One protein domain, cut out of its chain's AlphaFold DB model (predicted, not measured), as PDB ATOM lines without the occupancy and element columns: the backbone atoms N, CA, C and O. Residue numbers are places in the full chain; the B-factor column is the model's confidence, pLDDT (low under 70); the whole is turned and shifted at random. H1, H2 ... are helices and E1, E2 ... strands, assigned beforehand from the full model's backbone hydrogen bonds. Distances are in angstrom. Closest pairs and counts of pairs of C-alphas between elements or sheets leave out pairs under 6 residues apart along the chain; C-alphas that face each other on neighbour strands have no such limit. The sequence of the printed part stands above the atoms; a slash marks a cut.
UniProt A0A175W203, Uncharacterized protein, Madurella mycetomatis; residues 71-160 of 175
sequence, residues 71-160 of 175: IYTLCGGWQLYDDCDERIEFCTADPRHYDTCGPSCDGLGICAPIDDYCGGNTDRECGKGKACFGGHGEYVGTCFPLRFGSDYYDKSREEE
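What this domain is: This is residues 71 to 160 of the 175 residues of an uncharacterized protein of Madurella mycetomatis (UniProt A0A175W203). Two small three-stranded antiparallel sheets sit one beyond the other as two lobes along the longest axis: E1, E3 and E2 with the short helix H1 on them, then E4, E6 and E5. After E6 a tail returns to the first lobe, where residues 153 to 154 pair with residues 72 to 73 of E1, and ends in the short helix H2, which stands away from both sheets. The printed part has 90 residues, with the named elements in the order E1 E2 H1 E3 E4 E5 E6 H2; the sheet orders are E1 - E3 - E2 and E4 - E6 - E5. The class is mixed, helices and strands, though under half of the residues are in named elements. The whole is compact, with a radius of gyration of the C-alphas of 13.3 A, yet elongated, spanning 41 by 27 by 25 A.

How they stand to each other: Start at E1, residues 72 to 76, an edge strand antiparallel to the inner strand E3, residues 108 to 113; look for N 109 and O 75, 2.8 A apart. On the other side of E3 is E2, residues 89 to 92, also antiparallel, with N 110 and O 92 at 2.8 A. The pairing is staggered: E3 pairs with E1 over residues 108 to 110 and with E2 over 110 to 113. H1, residues 102 to 105, is on this sheet at a height of 7.2 A; its closest C-alpha pair with E3 is Gly 102 and Leu 108, 5.0 A. Further on, E4, residues 117 to 119, is antiparallel to E6, residues 140 to 145, with N 141 and O 118 at 2.8 A. E5, residues 130 to 133, forms a hairpin with E6, and N 131 and O 144 are 2.8 A apart. This second sheet is only just strongly twisted, its C-alphas lying up to 4.3 A off the best plane. E3 and E6 are near each other, while E3 and E4 are apart. H2, residues 157 to 160, is on neither sheet. Both helices are too short for an O i to N i+4 pair; the one O i to N i+3 pair is within range in H1 and not in H2.

Where its parts are: Find C-alpha 72 at (19.429, 26.303, 34.406); from there E1 runs 12.8 A to C-alpha 76. E3 begins at C-alpha 108, at (28.492, 33.900, 36.760), and covers 16.3 A. E6 covers 16.6 A, and H2 ends at C-alpha 160, at (13.937, 40.577, 36.830).

The domain as a whole: The C-alphas of Asn 121 and Glu 160 are the two farthest apart, 42.4 A. The printed part has no cut. The links E1 to E2 and E6 to H2 are long. Mean pLDDT of the printed part is 71.7; look for values under 70 at residues 71, 78 to 82, 95 to 100, 128 to 129, 136 and 145 to 160.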
ATOM      1  N   ILE A  71      16.358  24.652  31.222       68.81
ATOM      2  CA  ILE A  71      16.694  25.972  31.744       68.81
ATOM      3  C   ILE A  71      17.466  25.738  33.043       68.81
ATOM      4  O   ILE A  71      17.038  24.930  33.866       68.81
ATOM      5  N   TYR A  72      18.610  26.396  33.197       76.16
ATOM      6  CA  TYR A  72      19.429  26.303  34.406       76.16
ATOM      7  C   TYR A  72      19.325  27.592  35.198       76.16
ATOM      8  O   TYR A  72      19.366  28.674  34.626       76.16
ATOM      9  N   THR A  73      19.256  27.508  36.514       78.73
ATOM     10  CA  THR A  73      19.352  28.703  37.353       78.73
ATOM     11  C   THR A  73      20.777  29.254  37.300       78.73
ATOM     12  O   THR A  73      21.746  28.487  37.275       78.73
ATOM     13  N   LEU A  74      20.921  30.579  37.246       80.49
ATOM     14  CA  LEU A  74      22.225  31.222  37.413       80.49
ATOM     15  C   LEU A  74      22.649  31.170  38.878       80.49
ATOM     16  O   LEU A  74      21.828  31.343  39.771       80.49
ATOM     17  N   CYS A  75      23.944  30.986  39.108       81.25
ATOM     18  CA  CYS A  75      24.537  30.925  40.441       81.25
ATOM     19  C   CYS A  75      25.902  31.620  40.466       81.25
ATOM     20  O   CYS A  75      26.498  31.889  39.420       81.25
ATOM     21  N   GLY A  76      26.433  31.870  41.664       79.41
ATOM     22  CA  GLY A  76      27.720  32.550  41.828       79.41
ATOM     23  C   GLY A  76      27.663  34.026  41.424       79.41
ATOM     24  O   GLY A  76      26.605  34.566  41.135       79.41
ATOM     25  N   GLY A  77      28.803  34.711  41.417       71.76
ATOM     26  CA  GLY A  77      28.830  36.158  41.205       71.76
ATOM     27  C   GLY A  77      28.669  36.970  42.492       71.76
ATOM     28  O   GLY A  77      28.258  36.465  43.532       71.76
ATOM     29  N   TRP A  78      29.021  38.255  42.426       65.53
ATOM     30  CA  TRP A  78      29.181  39.083  43.624       65.53
ATOM     31  C   TRP A  78      27.903  39.398  44.403       65.53
ATOM     32  O   TRP A  78      28.057  39.780  45.562       65.53
ATOM     33  N   GLN A  79      26.687  39.336  43.836       53.87
ATOM     34  CA  GLN A  79      25.545  39.917  44.565       53.87
ATOM     35  C   GLN A  79      24.149  39.280  44.486       53.87
ATOM     36  O   GLN A  79      23.406  39.593  45.403       53.87
ATOM     37  N   LEU A  80      23.712  38.489  43.495       55.82
ATOM     38  CA  LEU A  80      22.243  38.350  43.286       55.82
ATOM     39  C   LEU A  80      21.767  37.033  42.639       55.82
ATOM     40  O   LEU A  80      20.746  37.014  41.944       55.82
ATOM     41  N   TYR A  81      22.513  35.942  42.791       62.46
ATOM     42  CA  TYR A  81      22.165  34.676  42.144       62.46
ATOM     43  C   TYR A  81      21.836  33.607  43.178       62.46
ATOM     44  O   TYR A  81      22.501  33.529  44.210       62.46
ATOM     45  N   ASP A  82      20.770  32.850  42.906       62.21
ATOM     46  CA  ASP A  82      20.218  31.857  43.823       62.21
ATOM     47  C   ASP A  82      21.245  30.762  44.137       62.21
ATOM     48  O   ASP A  82      22.073  30.374  43.304       62.21
ATOM     49  N   ASP A  83      21.153  30.234  45.355       72.77
ATOM     50  CA  ASP A  83      21.832  28.999  45.711       72.77
ATOM     51  C   ASP A  83      21.156  27.841  44.963       72.77
ATOM     52  O   ASP A  83      19.936  27.664  45.018       72.77
ATOM     53  N   CYS A  84      21.953  27.040  44.256       81.80
ATOM     54  CA  CYS A  84      21.479  25.810  43.623       81.80
ATOM     55  C   CYS A  84      20.861  24.861  44.663       81.80
ATOM     56  O   CYS A  84      21.282  24.859  45.823       81.80
ATOM     57  N   ASP A  85      19.922  23.989  44.266       85.39
ATOM     58  CA  ASP A  85      19.483  22.917  45.173       85.39
ATOM     59  C   ASP A  85      20.620  21.899  45.321       85.39
ATOM     60  O   ASP A  85      20.732  20.961  44.536       85.39
ATOM     61  N   GLU A  86      21.448  22.065  46.355       83.67
ATOM     62  CA  GLU A  86      22.645  21.250  46.621       83.67
ATOM     63  C   GLU A  86      22.373  19.736  46.712       83.67
ATOM     64  O   GLU A  86      23.301  18.924  46.707       83.67
ATOM     65  N   ARG A  87      21.105  19.317  46.814       84.63
ATOM     66  CA  ARG A  87      20.729  17.896  46.804       84.63
ATOM     67  C   ARG A  87      20.773  17.283  45.408       84.63
ATOM     68  O   ARG A  87      20.895  16.063  45.307       84.63
ATOM     69  N   ILE A  88      20.594  18.092  44.366       85.89
ATOM     70  CA  ILE A  88      20.465  17.638  42.973       85.89
ATOM     71  C   ILE A  88      21.314  18.445  41.989       85.89
ATOM     72  O   ILE A  88      21.495  17.989  40.863       85.89
ATOM     73  N   GLU A  89      21.857  19.590  42.395       87.63
ATOM     74  CA  GLU A  89      22.606  20.528  41.564       87.63
ATOM     75  C   GLU A  89      23.856  21.053  42.283       87.63
ATOM     76  O   GLU A  89      23.977  20.987  43.506       87.63
ATOM     77  N   PHE A  90      24.798  21.598  41.518       85.53
ATOM     78  CA  PHE A  90      25.968  22.304  42.030       85.53
ATOM     79  C   PHE A  90      26.297  23.507  41.145       85.53
ATOM     80  O   PHE A  90      26.071  23.486  39.932       85.53
ATOM     81  N   CYS A  91      26.858  24.558  41.746       84.74
ATOM     82  CA  CYS A  91      27.240  25.754  41.006       84.74
ATOM     83  C   CYS A  91      28.570  25.549  40.271       84.74
ATOM     84  O   CYS A  91      29.601  25.284  40.896       84.74
ATOM     85  N   THR A  92      28.567  25.696  38.946       82.92
ATOM     86  CA  THR A  92      29.766  25.553  38.106       82.92
ATOM     87  C   THR A  92      29.859  26.656  37.064       82.92
ATOM     88  O   THR A  92      28.855  27.254  36.686       82.92
ATOM     89  N   ALA A  93      31.070  26.918  36.568       79.88
ATOM     90  CA  ALA A  93      31.235  27.730  35.371       79.88
ATOM     91  C   ALA A  93      30.460  27.080  34.222       79.88
ATOM     92  O   ALA A  93      30.511  25.857  34.054       79.88
ATOM     93  N   ASP A  94      29.751  27.889  33.442       77.66
ATOM     94  CA  ASP A  94      29.111  27.394  32.237       77.66
ATOM     95  C   ASP A  94      30.202  27.033  31.214       77.66
ATOM     96  O   ASP A  94      30.868  27.937  30.706       77.66
ATOM     97  N   PRO A  95      30.403  25.750  30.859       68.90
ATOM     98  CA  PRO A  95      31.472  25.367  29.936       68.90
ATOM     99  C   PRO A  95      31.253  25.891  28.512       68.90
ATOM    100  O   PRO A  95      32.160  25.833  27.677       68.90
ATOM    101  N   ARG A  96      30.060  26.416  28.222       66.97
ATOM    102  CA  ARG A  96      29.756  27.132  26.985       66.97
ATOM    103  C   ARG A  96      30.453  28.499  26.929       66.97
ATOM    104  O   ARG A  96      30.697  29.008  25.838       66.97
ATOM    105  N   HIS A  97      30.841  29.044  28.080       67.32
ATOM    106  CA  HIS A  97      31.565  30.303  28.247       67.32
ATOM    107  C   HIS A  97      32.996  30.020  28.735       67.32
ATOM    108  O   HIS A  97      33.333  30.214  29.903       67.32
ATOM    109  N   TYR A  98      33.842  29.517  27.828       58.03
ATOM    110  CA  TYR A  98      35.208  29.058  28.130       58.03
ATOM    111  C   TYR A  98      36.133  30.146  28.700       58.03
ATOM    112  O   TYR A  98      37.147  29.838  29.325       58.03
ATOM    113  N   ASP A  99      35.816  31.413  28.446       58.90
ATOM    114  CA  ASP A  99      36.569  32.593  28.861       58.90
ATOM    115  C   ASP A  99      36.145  33.124  30.237       58.90
ATOM    116  O   ASP A  99      36.749  34.063  30.759       58.90
ATOM    117  N   THR A 100      35.155  32.490  30.865       63.90
ATOM    118  CA  THR A 100      34.757  32.805  32.230       63.90
ATOM    119  C   THR A 100      35.344  31.760  33.172       63.90
ATOM    120  O   THR A 100      35.012  30.581  33.114       63.90
ATOM    121  N   CYS A 101      36.194  32.178  34.113       71.12
ATOM    122  CA  CYS A 101      36.511  31.323  35.266       71.12
ATOM    123  C   CYS A 101      35.306  31.143  36.215       71.12
ATOM    124  O   CYS A 101      35.412  30.465  37.238       71.12
ATOM    125  N   GLY A 102      34.155  31.722  35.846       78.89
ATOM    126  CA  GLY A 102      32.853  31.511  36.454       78.89
ATOM    127  C   GLY A 102      32.874  31.762  37.959       78.89
ATOM    128  O   GLY A 102      33.587  32.666  38.410       78.89
ATOM    129  N   PRO A 103      32.175  30.938  38.755       77.94
ATOM    130  CA  PRO A 103      32.097  31.096  40.206       77.94
ATOM    131  C   PRO A 103      33.452  31.097  40.922       77.94
ATOM    132  O   PRO A 103      33.569  31.661  42.002       77.94
ATOM    133  N   SER A 104      34.503  30.510  40.328       79.80
ATOM    134  CA  SER A 104      35.845  30.495  40.940       79.80
ATOM    135  C   SER A 104      36.540  31.861  40.933       79.80
ATOM    136  O   SER A 104      37.483  32.063  41.694       79.80
ATOM    137  N   CYS A 105      36.101  32.787  40.079       78.75
ATOM    138  CA  CYS A 105      36.556  34.179  40.051       78.75
ATOM    139  C   CYS A 105      35.430  35.150  40.410       78.75
ATOM    140  O   CYS A 105      35.404  36.269  39.894       78.75
ATOM    141  N   ASP A 106      34.456  34.698  41.203       76.92
ATOM    142  CA  ASP A 106      33.265  35.482  41.532       76.92
ATOM    143  C   ASP A 106      32.503  35.962  40.278       76.92
ATOM    144  O   ASP A 106      31.910  37.043  40.246       76.92
ATOM    145  N   GLY A 107      32.567  35.172  39.206       77.82
ATOM    146  CA  GLY A 107      31.799  35.341  37.981       77.82
ATOM    147  C   GLY A 107      30.541  34.477  37.982       77.82
ATOM    148  O   GLY A 107      30.323  33.654  38.870       77.82
ATOM    149  N   LEU A 108      29.725  34.658  36.949       77.61
ATOM    150  CA  LEU A 108      28.492  33.900  36.760       77.61
ATOM    151  C   LEU A 108      28.774  32.417  36.510       77.61
ATOM    152  O   LEU A 108      29.697  32.055  35.779       77.61
ATOM    153  N   GLY A 109      27.935  31.572  37.091       82.37
ATOM    154  CA  GLY A 109      27.858  30.145  36.843       82.37
ATOM    155  C   GLY A 109      26.421  29.690  36.637       82.37
ATOM    156  O   GLY A 109      25.487  30.490  36.598       82.37
ATOM    157  N   ILE A 110      26.265  28.379  36.502       81.76
ATOM    158  CA  ILE A 110      24.988  27.701  36.312       81.76
ATOM    159  C   ILE A 110      24.836  26.585  37.339       81.76
ATOM    160  O   ILE A 110      25.810  25.907  37.680       81.76
ATOM    161  N   CYS A 111      23.606  26.377  37.796       82.73
ATOM    162  CA  CYS A 111      23.238  25.232  38.614       82.73
ATOM    163  C   CYS A 111      23.149  23.988  37.737       82.73
ATOM    164  O   CYS A 111      22.127  23.719  37.115       82.73
ATOM    165  N   ALA A 112      24.250  23.248  37.638       80.52
ATOM    166  CA  ALA A 112      24.301  22.025  36.854       80.52
ATOM    167  C   ALA A 112      23.801  20.838  37.693       80.52
ATOM    168  O   ALA A 112      24.199  20.720  38.853       80.52
ATOM    169  N   PRO A 113      22.981  19.930  37.136       81.68
ATOM    170  CA  PRO A 113      22.557  18.726  37.828       81.68
ATOM    171  C   PRO A 113      23.770  17.865  38.160       81.68
ATOM    172  O   PRO A 113      24.667  17.694  37.333       81.68
ATOM    173  N   ILE A 114      23.768  17.288  39.360       80.16
ATOM    174  CA  ILE A 114      24.822  16.385  39.812       80.16
ATOM    175  C   ILE A 114      24.862  15.180  38.868       80.16
ATOM    176  O   ILE A 114      25.888  14.933  38.272       80.16
ATOM    177  N   ASP A 115      23.750  14.492  38.606       78.53
ATOM    178  CA  ASP A 115      23.782  13.174  37.948       78.53
ATOM    179  C   ASP A 115      23.857  13.153  36.401       78.53
ATOM    180  O   ASP A 115      23.632  12.102  35.793       78.53
ATOM    181  N   ASP A 116      24.192  14.258  35.729       80.37
ATOM    182  CA  ASP A 116      24.201  14.328  34.254       80.37
ATOM    183  C   ASP A 116      25.622  14.337  33.665       80.37
ATOM    184  O   ASP A 116      26.115  15.337  33.136       80.37
ATOM    185  N   TYR A 117      26.306  13.197  33.789       83.81
ATOM    186  CA  TYR A 117      27.700  13.030  33.373       83.81
ATOM    187  C   TYR A 117      27.870  12.254  32.067       83.81
ATOM    188  O   TYR A 117      27.126  11.319  31.763       83.81
ATOM    189  N   CYS A 118      28.959  12.552  31.369       81.63
ATOM    190  CA  CYS A 118      29.368  11.899  30.129       81.63
ATOM    191  C   CYS A 118      30.863  11.569  30.114       81.63
ATOM    192  O   CYS A 118      31.626  12.016  30.970       81.63
ATOM    193  N   GLY A 119      31.293  10.777  29.132       83.14
ATOM    194  CA  GLY A 119      32.676  10.323  29.022       83.14
ATOM    195  C   GLY A 119      33.062   9.345  30.137       83.14
ATOM    196  O   GLY A 119      32.266   8.484  30.538       83.14
ATOM    197  N   GLY A 120      34.297   9.473  30.621       78.79
ATOM    198  CA  GLY A 120      34.928   8.537  31.544       78.79
ATOM    199  C   GLY A 120      35.226   7.180  30.901       78.79
ATOM    200  O   GLY A 120      34.891   6.918  29.755       78.79
ATOM    201  N   ASN A 121      35.772   6.245  31.683       83.43
ATOM    202  CA  ASN A 121      36.135   4.897  31.204       83.43
ATOM    203  C   ASN A 121      34.976   4.077  30.596       83.43
ATOM    204  O   ASN A 121      35.203   2.996  30.058       83.43
ATOM    205  N   THR A 122      33.733   4.538  30.752       81.81
ATOM    206  CA  THR A 122      32.532   3.919  30.178       81.81
ATOM    207  C   THR A 122      32.006   4.634  28.936       81.81
ATOM    208  O   THR A 122      30.974   4.207  28.430       81.81
ATOM    209  N   ASP A 123      32.649   5.720  28.494       79.52
ATOM    210  CA  ASP A 123      32.240   6.556  27.358       79.52
ATOM    211  C   ASP A 123      30.739   6.887  27.384       79.52
ATOM    212  O   ASP A 123      30.004   6.655  26.425       79.52
ATOM    213  N   ARG A 124      30.244   7.390  28.526       83.34
ATOM    214  CA  ARG A 124      28.816   7.713  28.664       83.34
ATOM    215  C   ARG A 124      28.426   8.806  27.678       83.34
ATOM    216  O   ARG A 124      29.021   9.883  27.675       83.34
ATOM    217  N   GLU A 125      27.401   8.538  26.884       82.11
ATOM    218  CA  GLU A 125      26.815   9.519  25.980       82.11
ATOM    219  C   GLU A 125      25.799  10.395  26.713       82.11
ATOM    220  O   GLU A 125      25.109   9.949  27.633       82.11
ATOM    221  N   CYS A 126      25.689  11.644  26.273       75.63
ATOM    222  CA  CYS A 126      24.634  12.523  26.739       75.63
ATOM    223  C   CYS A 126      23.282  12.129  26.143       75.63
ATOM    224  O   CYS A 126      23.191  11.625  25.024       75.63
ATOM    225  N   GLY A 127      22.210  12.413  26.882       72.75
ATOM    226  CA  GLY A 127      20.864  12.363  26.320       72.75
ATOM    227  C   GLY A 127      20.711  13.314  25.124       72.75
ATOM    228  O   GLY A 127      21.461  14.281  24.978       72.75
ATOM    229  N   LYS A 128      19.708  13.054  24.277       66.84
ATOM    230  CA  LYS A 128      19.417  13.872  23.086       66.84
ATOM    231  C   LYS A 128      19.336  15.367  23.419       66.84
ATOM    232  O   LYS A 128      18.750  15.738  24.436       66.84
ATOM    233  N   GLY A 129      19.877  16.215  22.544       62.67
ATOM    234  CA  GLY A 129      19.877  17.674  22.727       62.67
ATOM    235  C   GLY A 129      21.008  18.230  23.593       62.67
ATOM    236  O   GLY A 129      21.127  19.452  23.714       62.67
ATOM    237  N   LYS A 130      21.844  17.367  24.182       71.90
ATOM    238  CA  LYS A 130      22.981  17.748  25.023       71.90
ATOM    239  C   LYS A 130      24.297  17.289  24.401       71.90
ATOM    240  O   LYS A 130      24.347  16.287  23.696       71.90
ATOM    241  N   ALA A 131      25.367  18.011  24.701       70.91
ATOM    242  CA  ALA A 131      26.729  17.623  24.371       70.91
ATOM    243  C   ALA A 131      27.563  17.440  25.632       70.91
ATOM    244  O   ALA A 131      27.279  18.024  26.679       70.91
ATOM    245  N   CYS A 132      28.594  16.613  25.501       72.35
ATOM    246  CA  CYS A 132      29.526  16.343  26.574       72.35
ATOM    247  C   CYS A 132      30.605  17.421  26.633       72.35
ATOM    248  O   CYS A 132      31.358  17.590  25.673       72.35
ATOM    249  N   PHE A 133      30.712  18.118  27.763       72.34
ATOM    250  CA  PHE A 133      31.746  19.126  27.990       72.34
ATOM    251  C   PHE A 133      32.763  18.623  29.013       72.34
ATOM    252  O   PHE A 133      32.401  18.152  30.088       72.34
ATOM    253  N   GLY A 134      34.049  18.694  28.660       71.91
ATOM    254  CA  GLY A 134      35.166  18.223  29.491       71.91
ATOM    255  C   GLY A 134      35.393  16.705  29.473       71.91
ATOM    256  O   GLY A 134      36.511  16.255  29.719       71.91
ATOM    257  N   GLY A 135      34.378  15.916  29.110       70.42
ATOM    258  CA  GLY A 135      34.466  14.459  29.083       70.42
ATOM    259  C   GLY A 135      35.090  13.944  27.794       70.42
ATOM    260  O   GLY A 135      34.562  14.164  26.707       70.42
ATOM    261  N   HIS A 136      36.224  13.263  27.912       68.56
ATOM    262  CA  HIS A 136      36.892  12.592  26.800       68.56
ATOM    263  C   HIS A 136      37.795  11.481  27.338       68.56
ATOM    264  O   HIS A 136      38.542  11.698  28.293       68.56
ATOM    265  N   GLY A 137      37.734  10.292  26.734       72.47
ATOM    266  CA  GLY A 137      38.461   9.126  27.236       72.47
ATOM    267  C   GLY A 137      38.160   8.882  28.717       72.47
ATOM    268  O   GLY A 137      37.010   8.840  29.130       72.47
ATOM    269  N   GLU A 138      39.197   8.792  29.546       78.32
ATOM    270  CA  GLU A 138      39.072   8.563  30.992       78.32
ATOM    271  C   GLU A 138      38.470   9.730  31.801       78.32
ATOM    272  O   GLU A 138      38.088   9.527  32.957       78.32
ATOM    273  N   TYR A 139      38.345  10.931  31.225       77.15
ATOM    274  CA  TYR A 139      37.821  12.106  31.923       77.15
ATOM    275  C   TYR A 139      36.293  12.147  31.908       77.15
ATOM    276  O   TYR A 139      35.662  12.002  30.860       77.15
ATOM    277  N   VAL A 140      35.706  12.389  33.083       80.26
ATOM    278  CA  VAL A 140      34.266  12.604  33.250       80.26
ATOM    279  C   VAL A 140      33.940  14.057  32.922       80.26
ATOM    280  O   VAL A 140      34.547  14.975  33.469       80.26
ATOM    281  N   GLY A 141      32.984  14.246  32.020       79.78
ATOM    282  CA  GLY A 141      32.397  15.533  31.684       79.78
ATOM    283  C   GLY A 141      30.970  15.658  32.186       79.78
ATOM    284  O   GLY A 141      30.413  14.728  32.771       79.78
ATOM    285  N   THR A 142      30.361  16.794  31.877       78.30
ATOM    286  CA  THR A 142      28.956  17.073  32.178       78.30
ATOM    287  C   THR A 142      28.195  17.333  30.886       78.30
ATOM    288  O   THR A 142      28.720  17.935  29.942       78.30
ATOM    289  N   CYS A 143      26.962  16.846  30.834       77.74
ATOM    290  CA  CYS A 143      26.072  17.036  29.706       77.74
ATOM    291  C   CYS A 143      25.352  18.376  29.806       77.74
ATOM    292  O   CYS A 143      24.564  18.599  30.721       77.74
ATOM    293  N   PHE A 144      25.562  19.240  28.814       72.32
ATOM    294  CA  PHE A 144      24.847  20.510  28.709       72.32
ATOM    295  C   PHE A 144      24.141  20.640  27.356       72.32
ATOM    296  O   PHE A 144      24.672  20.190  26.338       72.32
ATOM    297  N   PRO A 145      22.953  21.265  27.302       64.59
ATOM    298  CA  PRO A 145      22.325  21.702  26.069       64.59
ATOM    299  C   PRO A 145      23.281  22.550  25.233       64.59
ATOM    300  O   PRO A 145      23.963  23.434  25.742       64.59
ATOM    301  N   LEU A 146      23.295  22.301  23.928       58.21
ATOM    302  CA  LEU A 146      24.262  22.893  23.005       58.21
ATOM    303  C   LEU A 146      24.076  24.410  22.756       58.21
ATOM    304  O   LEU A 146      24.985  25.056  22.244       58.21
ATOM    305  N   ARG A 147      22.919  25.008  23.077       53.52
ATOM    306  CA  ARG A 147      22.670  26.446  22.838       53.52
ATOM    307  C   ARG A 147      23.443  27.347  23.804       53.52
ATOM    308  O   ARG A 147      23.572  27.033  24.982       53.52
ATOM    309  N   PHE A 148      23.815  28.521  23.300       50.99
ATOM    310  CA  PHE A 148      24.438  29.638  24.013       50.99
ATOM    311  C   PHE A 148      23.431  30.802  24.104       50.99
ATOM    312  O   PHE A 148      22.733  31.057  23.119       50.99
ATOM    313  N   GLY A 149      23.345  31.515  25.237       46.94
ATOM    314  CA  GLY A 149      22.544  32.748  25.363       46.94
ATOM    315  C   GLY A 149      21.820  32.936  26.702       46.94
ATOM    316  O   GLY A 149      21.838  32.058  27.558       46.94
ATOM    317  N   SER A 150      21.168  34.088  26.878       47.70
ATOM    318  CA  SER A 150      20.400  34.443  28.085       47.70
ATOM    319  C   SER A 150      19.071  33.702  28.225       47.70
ATOM    320  O   SER A 150      18.519  33.642  29.316       47.70
ATOM    321  N   ASP A 151      18.558  33.130  27.137       51.96
ATOM    322  CA  ASP A 151      17.249  32.457  27.096       51.96
ATOM    323  C   ASP A 151      17.249  31.109  27.849       51.96
ATOM    324  O   ASP A 151      16.236  30.416  27.898       51.96
ATOM    325  N   TYR A 152      18.406  30.724  28.394       55.25
ATOM    326  CA  TYR A 152      18.686  29.441  29.044       55.25
ATOM    327  C   TYR A 152      18.715  29.519  30.555       55.25
ATOM    328  O   TYR A 152      18.878  28.483  31.204       55.25
ATOM    329  N   TYR A 153      18.617  30.728  31.088       58.49
ATOM    330  CA  TYR A 153      18.688  30.956  32.505       58.49
ATOM    331  C   TYR A 153      17.319  31.260  33.054       58.49
ATOM    332  O   TYR A 153      16.612  32.102  32.494       58.49
ATOM    333  N   ASP A 154      16.959  30.591  34.147       56.91
ATOM    334  CA  ASP A 154      15.886  31.134  34.958       56.91
ATOM    335  C   ASP A 154      16.453  32.402  35.584       56.91
ATOM    336  O   ASP A 154      17.524  32.384  36.206       56.91
ATOM    337  N   LYS A 155      15.812  33.530  35.291       54.27
ATOM    338  CA  LYS A 155      16.273  34.813  35.804       54.27
ATOM    339  C   LYS A 155      16.038  34.776  37.299       54.27
ATOM    340  O   LYS A 155      14.937  34.454  37.738       54.27
ATOM    341  N   SER A 156      17.046  35.137  38.089       52.04
ATOM    342  CA  SER A 156      16.781  35.333  39.508       52.04
ATOM    343  C   SER A 156      15.714  36.422  39.648       52.04
ATOM    344  O   SER A 156      15.653  37.363  38.845       52.04
ATOM    345  N   ARG A 157      14.869  36.318  40.682       48.94
ATOM    346  CA  ARG A 157      13.823  37.319  40.968       48.94
ATOM    347  C   ARG A 157      14.391  38.744  40.989       48.94
ATOM    348  O   ARG A 157      13.681  39.703  40.721       48.94
ATOM    349  N   GLU A 158      15.668  38.886  41.324       43.65
ATOM    350  CA  GLU A 158      16.375  40.159  41.399       43.65
ATOM    351  C   GLU A 158      16.935  40.623  40.050       43.65
ATOM    352  O   GLU A 158      16.940  41.828  39.819       43.65
ATOM    353  N   GLU A 159      17.324  39.731  39.127       47.41
ATOM    354  CA  GLU A 159      17.641  40.129  37.744       47.41
ATOM    355  C   GLU A 159      16.385  40.636  37.018       47.41
ATOM    356  O   GLU A 159      16.461  41.587  36.238       47.41
ATOM    357  N   GLU A 160      15.218  40.051  37.310       49.47
ATOM    358  CA  GLU A 160      13.937  40.577  36.830       49.47
ATOM    359  C   GLU A 160      13.684  41.994  37.353       49.47
ATOM    360  O   GLU A 160      13.351  42.869  36.557       49.47
TER     361      GLU A 160